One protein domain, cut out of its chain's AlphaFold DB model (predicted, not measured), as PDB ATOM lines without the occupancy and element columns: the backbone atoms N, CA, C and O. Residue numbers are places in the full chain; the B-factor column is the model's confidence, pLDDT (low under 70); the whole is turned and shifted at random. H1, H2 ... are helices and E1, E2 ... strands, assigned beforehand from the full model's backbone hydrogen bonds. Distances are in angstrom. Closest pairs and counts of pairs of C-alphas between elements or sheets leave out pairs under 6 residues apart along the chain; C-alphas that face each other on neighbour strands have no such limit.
ATOM      1  N   ILE A   2     220.283 191.992 266.662       92.06
ATOM      2  CA  ILE A   2     219.661 193.119 267.418       92.06
ATOM      3  C   ILE A   2     220.649 193.881 268.326       92.06
ATOM      4  O   ILE A   2     220.711 195.103 268.281       92.06
ATOM      5  N   GLN A   3     221.443 193.180 269.143       90.31
ATOM      6  CA  GLN A   3     222.418 193.835 270.029       90.31
ATOM      7  C   GLN A   3     223.542 194.540 269.265       90.31
ATOM      8  O   GLN A   3     224.007 195.591 269.691       90.31
ATOM      9  N   GLU A   4     223.988 193.960 268.152       92.38
ATOM     10  CA  GLU A   4     225.032 194.551 267.313       92.38
ATOM     11  C   GLU A   4     224.510 195.813 266.632       92.38
ATOM     12  O   GLU A   4     225.225 196.804 266.568       92.38
ATOM     13  N   ASP A   5     223.255 195.809 266.182       96.38
ATOM     14  CA  ASP A   5     222.606 196.969 265.569       96.38
ATOM     15  C   ASP A   5     222.486 198.127 266.564       96.38
ATOM     16  O   ASP A   5     222.843 199.255 266.236       96.38
ATOM     17  N   LEU A   6     222.081 197.841 267.806       95.75
ATOM     18  CA  LEU A   6     222.008 198.842 268.873       95.75
ATOM     19  C   LEU A   6     223.393 199.391 269.252       95.75
ATOM     20  O   LEU A   6     223.556 200.599 269.414       95.75
ATOM     21  N   LYS A   7     224.414 198.529 269.322       92.25
ATOM     22  CA  LYS A   7     225.803 198.960 269.552       92.25
ATOM     23  C   LYS A   7     226.338 199.808 268.396       92.25
ATOM     24  O   LYS A   7     227.008 200.805 268.642       92.25
ATOM     25  N   ARG A   8     226.017 199.457 267.145       95.50
ATOM     26  CA  ARG A   8     226.351 200.261 265.953       95.50
ATOM     27  C   ARG A   8     225.639 201.611 265.951       95.50
ATOM     28  O   ARG A   8     226.214 202.589 265.489       95.50
ATOM     29  N   ALA A   9     224.433 201.674 266.509       96.12
ATOM     30  CA  ALA A   9     223.709 202.917 266.766       96.12
ATOM     31  C   ALA A   9     224.246 203.703 267.983       96.12
ATOM     32  O   ALA A   9     223.642 204.699 268.363       96.12
ATOM     33  N   ASN A  10     225.380 203.286 268.560       95.94
ATOM     34  CA  ASN A  10     226.080 203.934 269.670       95.94
ATOM     35  C   ASN A  10     225.344 203.909 271.024       95.94
ATOM     36  O   ASN A  10     225.552 204.783 271.861       95.94
ATOM     37  N   TYR A  11     224.535 202.876 271.269       96.81
ATOM     38  CA  TYR A  11     223.933 202.634 272.581       96.81
ATOM     39  C   TYR A  11     224.793 201.692 273.433       96.81
ATOM     40  O   TYR A  11     225.332 200.698 272.933       96.81
ATOM     41  N   GLU A  12     224.887 201.961 274.735       95.38
ATOM     42  CA  GLU A  12     225.203 200.926 275.724       95.38
ATOM     43  C   GLU A  12     223.928 200.149 276.042       95.38
ATOM     44  O   GLU A  12     222.880 200.754 276.266       95.38
ATOM     45  N   VAL A  13     223.989 198.815 276.008       95.44
ATOM     46  CA  VAL A  13     222.785 197.970 275.988       95.44
ATOM     47  C   VAL A  13     222.786 196.984 277.143       95.44
ATOM     48  O   VAL A  13     223.627 196.091 277.220       95.44
ATOM     49  N   PHE A  14     221.744 197.066 277.960       96.00
ATOM     50  CA  PHE A  14     221.468 196.170 279.073       96.00
ATOM     51  C   PHE A  14     220.228 195.336 278.750       96.00
ATOM     52  O   PHE A  14     219.253 195.840 278.192       96.00
ATOM     53  N   TYR A  15     220.229 194.048 279.093       96.62
ATOM     54  CA  TYR A  15     219.050 193.204 278.908       96.62
ATOM     55  C   TYR A  15     218.884 192.183 280.028       96.62
ATOM     56  O   TYR A  15     219.858 191.668 280.573       96.62
ATOM     57  N   LYS A  16     217.631 191.862 280.355       97.50
ATOM     58  CA  LYS A  16     217.278 190.848 281.356       97.50
ATOM     59  C   LYS A  16     215.960 190.189 280.980       97.50
ATOM     60  O   LYS A  16     215.034 190.843 280.497       97.50
ATOM     61  N   VAL A  17     215.868 188.880 281.195       97.69
ATOM     62  CA  VAL A  17     214.582 188.177 281.164       97.69
ATOM     63  C   VAL A  17     213.953 188.317 282.542       97.69
ATOM     64  O   VAL A  17     214.532 187.850 283.515       97.69
ATOM     65  N   ILE A  18     212.781 188.941 282.612       97.81
ATOM     66  CA  ILE A  18     212.049 189.166 283.862       97.81
ATOM     67  C   ILE A  18     210.746 188.369 283.813       97.81
ATOM     68  O   ILE A  18     210.033 188.406 282.802       97.81
ATOM     69  N   ASP A  19     210.443 187.634 284.885       97.44
ATOM     70  CA  ASP A  19     209.150 186.978 285.075       97.44
ATOM     71  C   ASP A  19     208.214 187.885 285.882       97.44
ATOM     72  O   ASP A  19     208.533 188.293 286.992       97.44
ATOM     73  N   ALA A  20     207.029 188.182 285.348       97.56
ATOM     74  CA  ALA A  20     206.066 189.046 286.026       97.56
ATOM     75  C   ALA A  20     205.420 188.419 287.279       97.56
ATOM     76  O   ALA A  20     204.637 189.093 287.945       97.56
ATOM     77  N   VAL A  21     205.734 187.160 287.605       97.19
ATOM     78  CA  VAL A  21     205.139 186.405 288.721       97.19
ATOM     79  C   VAL A  21     205.287 187.090 290.089       97.19
ATOM     80  O   VAL A  21     204.456 186.892 290.970       97.19
ATOM     81  N   HIS A  22     206.304 187.940 290.242       95.88
ATOM     82  CA  HIS A  22     206.560 188.718 291.459       95.88
ATOM     83  C   HIS A  22     205.683 189.978 291.583       95.88
ATOM     84  O   HIS A  22     205.593 190.565 292.657       95.88
ATOM     85  N   TRP A  23     205.020 190.391 290.498       97.06
ATOM     86  CA  TRP A  23     204.147 191.572 290.443       97.06
ATOM     87  C   TRP A  23     202.673 191.220 290.220       97.06
ATOM     88  O   TRP A  23     201.790 191.965 290.635       97.06
ATOM     89  N   VAL A  24     202.389 190.096 289.558       97.62
ATOM     90  CA  VAL A  24     201.033 189.582 289.311       97.62
ATOM     91  C   VAL A  24     200.996 188.059 289.489       97.62
ATOM     92  O   VAL A  24     202.019 187.414 289.273       97.62
ATOM     93  N   PRO A  25     199.847 187.430 289.824       97.69
ATOM     94  CA  PRO A  25     199.766 185.984 290.083       97.69
ATOM     95  C   PRO A  25     199.793 185.127 288.801       97.69
ATOM     96  O   PRO A  25     198.926 184.283 288.569       97.69
ATOM     97  N   GLN A  26     200.792 185.342 287.947       97.56
ATOM     98  CA  GLN A  26     200.969 184.687 286.659       97.56
ATOM     99  C   GLN A  26     202.443 184.648 286.259       97.56
ATOM    100  O   GLN A  26     203.106 185.681 286.230       97.56
ATOM    101  N   HIS A  27     202.907 183.493 285.779       97.00
ATOM    102  CA  HIS A  27     204.155 183.421 285.021       97.00
ATOM    103  C   HIS A  27     204.007 184.126 283.674       97.00
ATOM    104  O   HIS A  27     203.140 183.777 282.870       97.00
ATOM    105  N   ARG A  28     204.868 185.105 283.399       97.38
ATOM    106  CA  ARG A  28     204.944 185.817 282.120       97.38
ATOM    107  C   ARG A  28     206.350 186.380 281.932       97.38
ATOM    108  O   ARG A  28     206.608 187.548 282.204       97.38
ATOM    109  N   LYS A  29     207.238 185.546 281.392       97.38
ATOM    110  CA  LYS A  29     208.613 185.935 281.057       97.38
ATOM    111  C   LYS A  29     208.670 186.810 279.805       97.38
ATOM    112  O   LYS A  29     208.089 186.475 278.760       97.38
ATOM    113  N   ARG A  30     209.382 187.930 279.904       97.06
ATOM    114  CA  ARG A  30     209.689 188.844 278.794       97.06
ATOM    115  C   ARG A  30     211.150 189.272 278.874       97.06
ATOM    116  O   ARG A  30     211.672 189.460 279.968       97.06
ATOM    117  N   ILE A  31     211.795 189.398 277.715       97.25
ATOM    118  CA  ILE A  31     213.091 190.070 277.616       97.25
ATOM    119  C   ILE A  31     212.844 191.577 277.607       97.25
ATOM    120  O   ILE A  31     212.023 192.063 276.830       97.25
ATOM    121  N   PHE A  32     213.539 192.288 278.481       97.62
ATOM    122  CA  PHE A  32     213.620 193.740 278.482       97.62
ATOM    123  C   PHE A  32     215.001 194.129 277.976       97.62
ATOM    124  O   PHE A  32     215.987 193.505 278.363       97.62
ATOM    125  N   ILE A  33     215.050 195.124 277.094       97.19
ATOM    126  CA  ILE A  33     216.280 195.691 276.544       97.19
ATOM    127  C   ILE A  33     216.222 197.186 276.837       97.19
ATOM    128  O   ILE A  33     215.267 197.846 276.433       97.19
ATOM    129  N   VAL A  34     217.214 197.688 277.563       97.31
ATOM    130  CA  VAL A  34     217.378 199.098 277.917       97.31
ATOM    131  C   VAL A  34     218.654 199.583 277.243       97.31
ATOM    132  O   VAL A  34     219.693 198.934 277.355       97.31
ATOM    133  N   GLY A  35     218.557 200.682 276.503       96.12
ATOM    134  CA  GLY A  35     219.682 201.292 275.808       96.12
ATOM    135  C   GLY A  35     219.883 202.726 276.278       96.12
ATOM    136  O   GLY A  35     218.913 203.476 276.324       96.12
ATOM    137  N   PHE A  36     221.128 203.103 276.558       96.44
ATOM    138  CA  PHE A  36     221.526 204.484 276.844       96.44
ATOM    139  C   PHE A  36     222.454 204.988 275.739       96.44
ATOM    140  O   PHE A  36     223.378 204.272 275.353       96.44
ATOM    141  N   ASP A  37     222.199 206.182 275.200       95.50
ATOM    142  CA  ASP A  37     223.055 206.771 274.165       95.50
ATOM    143  C   ASP A  37     224.402 207.180 274.773       95.50
ATOM    144  O   ASP A  37     224.459 208.014 275.676       95.50
ATOM    145  N   LYS A  38     225.497 206.613 274.258       94.31
ATOM    146  CA  LYS A  38     226.859 206.889 274.743       94.31
ATOM    147  C   LYS A  38     227.336 208.315 274.459       94.31
ATOM    148  O   LYS A  38     228.428 208.673 274.887       94.31
ATOM    149  N   LYS A  39     226.592 209.099 273.669       93.94
ATOM    150  CA  LYS A  39     226.866 210.531 273.461       93.94
ATOM    151  C   LYS A  39     226.343 211.393 274.600       93.94
ATOM    152  O   LYS A  39     226.959 212.406 274.897       93.94
ATOM    153  N   GLU A  40     225.226 210.989 275.193       93.19
ATOM    154  CA  GLU A  40     224.517 211.770 276.211       93.19
ATOM    155  C   GLU A  40     224.914 211.355 277.633       93.19
ATOM    156  O   GLU A  40     224.842 212.167 278.547       93.19
ATOM    157  N   PHE A  41     225.349 210.103 277.825       91.62
ATOM    158  CA  PHE A  41     225.636 209.539 279.146       91.62
ATOM    159  C   PHE A  41     227.036 208.928 279.219       91.62
ATOM    160  O   PHE A  41     227.462 208.233 278.287       91.62
ATOM    161  N   ASP A  42     227.730 209.103 280.352       89.62
ATOM    162  CA  ASP A  42     228.994 208.402 280.608       89.62
ATOM    163  C   ASP A  42     228.720 206.981 281.111       89.62
ATOM    164  O   ASP A  42     228.752 206.659 282.299       89.62
ATOM    165  N   THR A  43     228.453 206.082 280.166       88.50
ATOM    166  CA  THR A  43     228.085 204.694 280.464       88.50
ATOM    167  C   THR A  43     229.253 203.831 280.963       88.50
ATOM    168  O   THR A  43     229.106 202.609 281.043       88.50
ATOM    169  N   LYS A  44     230.439 204.407 281.205       84.81
ATOM    170  CA  LYS A  44     231.627 203.678 281.685       84.81
ATOM    171  C   LYS A  44     231.674 203.550 283.203       84.81
ATOM    172  O   LYS A  44     232.508 202.798 283.708       84.81
ATOM    173  N   GLU A  45     230.807 204.263 283.918       82.62
ATOM    174  CA  GLU A  45     230.699 204.138 285.365       82.62
ATOM    175  C   GLU A  45     230.380 202.697 285.787       82.62
ATOM    176  O   GLU A  45     229.594 201.977 285.162       82.62
ATOM    177  N   PHE A  46     231.007 202.259 286.879       79.19
ATOM    178  CA  PHE A  46     230.706 200.960 287.465       79.19
ATOM    179  C   PHE A  46     229.251 200.933 287.954       79.19
ATOM    180  O   PHE A  46     228.803 201.864 288.619       79.19
ATOM    181  N   ASN A  47     228.520 199.860 287.643       82.69
ATOM    182  CA  ASN A  47     227.088 199.725 287.942       82.69
ATOM    183  C   ASN A  47     226.223 200.889 287.419       82.69
ATOM    184  O   ASN A  47     225.252 201.283 288.064       82.69
ATOM    185  N   PHE A  48     226.550 201.402 286.226       93.38
ATOM    186  CA  PHE A  48     225.797 202.467 285.554       93.38
ATOM    187  C   PHE A  48     224.273 202.215 285.524       93.38
ATOM    188  O   PHE A  48     223.471 203.092 285.850       93.38
ATOM    189  N   PHE A  49     223.858 200.993 285.175       96.31
ATOM    190  CA  PHE A  49     222.455 200.586 285.190       96.31
ATOM    191  C   PHE A  49     222.290 199.153 285.694       96.31
ATOM    192  O   PHE A  49     222.992 198.235 285.265       96.31
ATOM    193  N   GLU A  50     221.281 198.955 286.538       96.38
ATOM    194  CA  GLU A  50     220.828 197.646 286.984       96.38
ATOM    195  C   GLU A  50     219.315 197.523 286.785       96.38
ATOM    196  O   GLU A  50     218.550 198.465 286.979       96.38
ATOM    197  N   PHE A  51     218.864 196.334 286.390       97.75
ATOM    198  CA  PHE A  51     217.434 196.036 286.346       97.75
ATOM    199  C   PHE A  51     216.852 195.943 287.759       97.75
ATOM    200  O   PHE A  51     217.569 195.545 288.679       97.75
ATOM    201  N   PRO A  52     215.537 196.180 287.929       97.38
ATOM    202  CA  PRO A  52     214.913 196.137 289.240       97.38
ATOM    203  C   PRO A  52     215.094 194.772 289.904       97.38
ATOM    204  O   PRO A  52     215.080 193.713 289.252       97.38
ATOM    205  N   ASN A  53     215.209 194.817 291.227       95.50
ATOM    206  CA  ASN A  53     215.088 193.637 292.063       95.50
ATOM    207  C   ASN A  53     213.641 193.142 292.054       95.50
ATOM    208  O   ASN A  53     212.689 193.925 292.079       95.50
ATOM    209  N   GLU A  54     213.481 191.825 292.000       93.69
ATOM    210  CA  GLU A  54     212.168 191.193 292.016       93.69
ATOM    211  C   GLU A  54     211.561 191.313 293.424       93.69
ATOM    212  O   GLU A  54     212.236 190.999 294.409       93.69
ATOM    213  N   PRO A  55     210.297 191.759 293.556       93.81
ATOM    214  CA  PRO A  55     209.620 191.761 294.843       93.81
ATOM    215  C   PRO A  55     209.573 190.354 295.452       93.81
ATOM    216  O   PRO A  55     209.214 189.378 294.786       93.81
ATOM    217  N   ASN A  56     209.849 190.248 296.752       90.31
ATOM    218  CA  ASN A  56     209.701 188.994 297.489       90.31
ATOM    219  C   ASN A  56     208.229 188.771 297.880       90.31
ATOM    220  O   ASN A  56     207.855 188.885 299.046       90.31
ATOM    221  N   THR A  57     207.360 188.571 296.885       87.06
ATOM    222  CA  THR A  57     205.911 188.415 297.080       87.06
ATOM    223  C   THR A  57     205.409 187.120 296.457       87.06
ATOM    224  O   THR A  57     205.599 186.877 295.267       87.06
ATOM    225  N   GLU A  58     204.696 186.314 297.244       89.44
ATOM    226  CA  GLU A  58     203.964 185.152 296.740       89.44
ATOM    227  C   GLU A  58     202.521 185.528 296.390       89.44
ATOM    228  O   GLU A  58     201.659 185.696 297.259       89.44
ATOM    229  N   LEU A  59     202.242 185.641 295.092       95.88
ATOM    230  CA  LEU A  59     200.924 186.006 294.584       95.88
ATOM    231  C   LEU A  59     200.128 184.769 294.160       95.88
ATOM    232  O   LEU A  59     200.632 183.850 293.518       95.88
ATOM    233  N   PRO A 180     202.105 196.140 283.532       97.19
ATOM    234  CA  PRO A 180     202.479 197.537 283.719       97.19
ATOM    235  C   PRO A 180     203.415 197.720 284.913       97.19
ATOM    236  O   PRO A 180     204.383 198.455 284.794       97.19
ATOM    237  N   HIS A 181     203.222 196.978 286.005       96.88
ATOM    238  CA  HIS A 181     204.093 197.058 287.183       96.88
ATOM    239  C   HIS A 181     205.548 196.640 286.912       96.88
ATOM    240  O   HIS A 181     206.463 197.183 287.523       96.88
ATOM    241  N   VAL A 182     205.785 195.716 285.971       97.69
ATOM    242  CA  VAL A 182     207.155 195.349 285.567       97.69
ATOM    243  C   VAL A 182     207.783 196.479 284.755       97.69
ATOM    244  O   VAL A 182     208.933 196.838 284.985       97.69
ATOM    245  N   VAL A 183     207.021 197.058 283.821       97.88
ATOM    246  CA  VAL A 183     207.476 198.202 283.012       97.88
ATOM    247  C   VAL A 183     207.778 199.399 283.905       97.88
ATOM    248  O   VAL A 183     208.807 200.038 283.738       97.88
ATOM    249  N   GLU A 184     206.915 199.665 284.881       97.88
ATOM    250  CA  GLU A 184     207.094 200.714 285.877       97.88
ATOM    251  C   GLU A 184     208.359 200.485 286.714       97.88
ATOM    252  O   GLU A 184     209.144 201.411 286.882       97.88
ATOM    253  N   ALA A 185     208.603 199.259 287.190       98.06
ATOM    254  CA  ALA A 185     209.813 198.933 287.944       98.06
ATOM    255  C   ALA A 185     211.089 199.150 287.112       98.06
ATOM    256  O   ALA A 185     212.040 199.753 287.599       98.06
ATOM    257  N   VAL A 186     211.094 198.727 285.842       98.38
ATOM    258  CA  VAL A 186     212.216 198.992 284.922       98.38
ATOM    259  C   VAL A 186     212.376 200.494 284.679       98.38
ATOM    260  O   VAL A 186     213.487 201.009 284.745       98.38
ATOM    261  N   GLY A 187     211.272 201.211 284.452       98.25
ATOM    262  CA  GLY A 187     211.270 202.660 284.251       98.25
ATOM    263  C   GLY A 187     211.807 203.436 285.455       98.25
ATOM    264  O   GLY A 187     212.517 204.417 285.271       98.25
ATOM    265  N   ARG A 188     211.534 202.974 286.683       98.06
ATOM    266  CA  ARG A 188     212.087 203.565 287.911       98.06
ATOM    267  C   ARG A 188     213.604 203.413 287.994       98.06
ATOM    268  O   ARG A 188     214.257 204.369 288.392       98.06
ATOM    269  N   GLU A 189     214.168 202.268 287.607       97.81
ATOM    270  CA  GLU A 189     215.633 202.127 287.569       97.81
ATOM    271  C   GLU A 189     216.260 202.984 286.468       97.81
ATOM    272  O   GLU A 189     217.292 203.603 286.703       97.81
ATOM    273  N   ILE A 190     215.610 203.102 285.301       97.38
ATOM    274  CA  ILE A 190     216.066 204.024 284.249       97.38
ATOM    275  C   ILE A 190     216.094 205.450 284.801       97.38
ATOM    276  O   ILE A 190     217.118 206.115 284.708       97.38
ATOM    277  N   PHE A 191     215.003 205.897 285.425       96.94
ATOM    278  CA  PHE A 191     214.909 207.234 286.008       96.94
ATOM    279  C   PHE A 191     215.999 207.484 287.061       96.94
ATOM    280  O   PHE A 191     216.669 208.508 287.006       96.94
ATOM    281  N   ARG A 192     216.259 206.519 287.953       95.06
ATOM    282  CA  ARG A 192     217.349 206.614 288.938       95.06
ATOM    283  C   ARG A 192     218.736 206.689 288.310       95.06
ATOM    284  O   ARG A 192     219.604 207.338 288.879       95.06
ATOM    285  N   THR A 193     218.978 205.995 287.199       94.94
ATOM    286  CA  THR A 193     220.241 206.126 286.459       94.94
ATOM    287  C   THR A 193     220.367 207.526 285.867       94.94
ATOM    288  O   THR A 193     221.434 208.117 285.971       94.94
ATOM    289  N   LEU A 194     219.284 208.084 285.319       92.62
ATOM    290  CA  LEU A 194     219.285 209.440 284.763       92.62
ATOM    291  C   LEU A 194     219.523 210.522 285.827       92.62
ATOM    292  O   LEU A 194     220.204 211.490 285.536       92.62
ATOM    293  N   GLU A 195     219.005 210.366 287.049       90.44
ATOM    294  CA  GLU A 195     219.216 211.335 288.144       90.44
ATOM    295  C   GLU A 195     220.649 211.353 288.706       90.44
ATOM    296  O   GLU A 195     221.007 212.273 289.439       90.44
ATOM    297  N   LYS A 196     221.454 210.322 288.423       85.38
ATOM    298  CA  LYS A 196     222.849 210.223 288.883       85.38
ATOM    299  C   LYS A 196     223.857 210.846 287.912       85.38
ATOM    300  O   LYS A 196     225.024 210.939 288.278       85.38
ATOM    301  N   GLN A 197     223.421 211.187 286.702       73.94
ATOM    302  CA  GLN A 197     224.230 211.772 285.628       73.94
ATOM    303  C   GLN A 197     224.070 213.293 285.631       73.94
ATOM    304  O   GLN A 197     225.089 213.983 285.414       73.94
TER     305      GLN A 197
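What this domain is: This is residues 2 to 59 and 180 to 197 of the 197 residues of the protein "DNA (cytosine-5-)-methyltransferase" of Acidimicrobiaceae bacterium (UniProt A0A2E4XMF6). A long two-stranded hairpin, E1 and E2, has a short helix, H1, beside the end where E1 begins and E2 ends, and a longer helix, H2, alongside it near E2. After E2 the unnamed stretch of residues 38 to 59 folds back along the length of the hairpin. The printed part has 76 residues, with two named helices and two named strands in the order H1, E1, E2, H2; the sheet, in the order E1 - E2, is antiparallel, and the class is mixed, helices and strands. The whole is only just loose, close to compact, with a radius of gyration of the C-alphas of 13.8 A and spans of 41 by 28 by 19 A.

How they stand to each other: H1, residues 2 to 8, has 4 pairs of C-alphas within 8 A of E1, residues 11 to 19; the closest are those of Lys 7 and Val 13, 7.2 A apart. E1 forms a hairpin with E2, residues 29 to 37, at 162 degrees between their directions. N 12 and O 36, at 2.8 A, and N 32 and O 16, at 2.9 A, are within hydrogen-bond range. E2 and H2, residues 180 to 194, are near each other, with 12 pairs of C-alphas within 10 A. E1 and H2 are only just apart, closest 8.1 A; H1 and H2 are apart. In H1 and H2 every O i to N i+4 pair is within hydrogen-bond range.

Where its parts are: H1 begins at C-alpha 2, (219.661, 193.119, 267.418). E1 is 24.9 A long, E2 26.3 A and H2 20.6 A. H2 ends at C-alpha 194, (219.285, 209.440, 284.763).

The domain as a whole: The C-alphas farthest apart, of Lys 39 and Leu 59, are 41.5 A apart. Residues 60 to 179 are not printed; C-alphas 59 and 180 are 15.9 A apart across the cut. The link from H1 to E1 is tight, that from E1 to E2 short. No printed residue is under 70 in pLDDT.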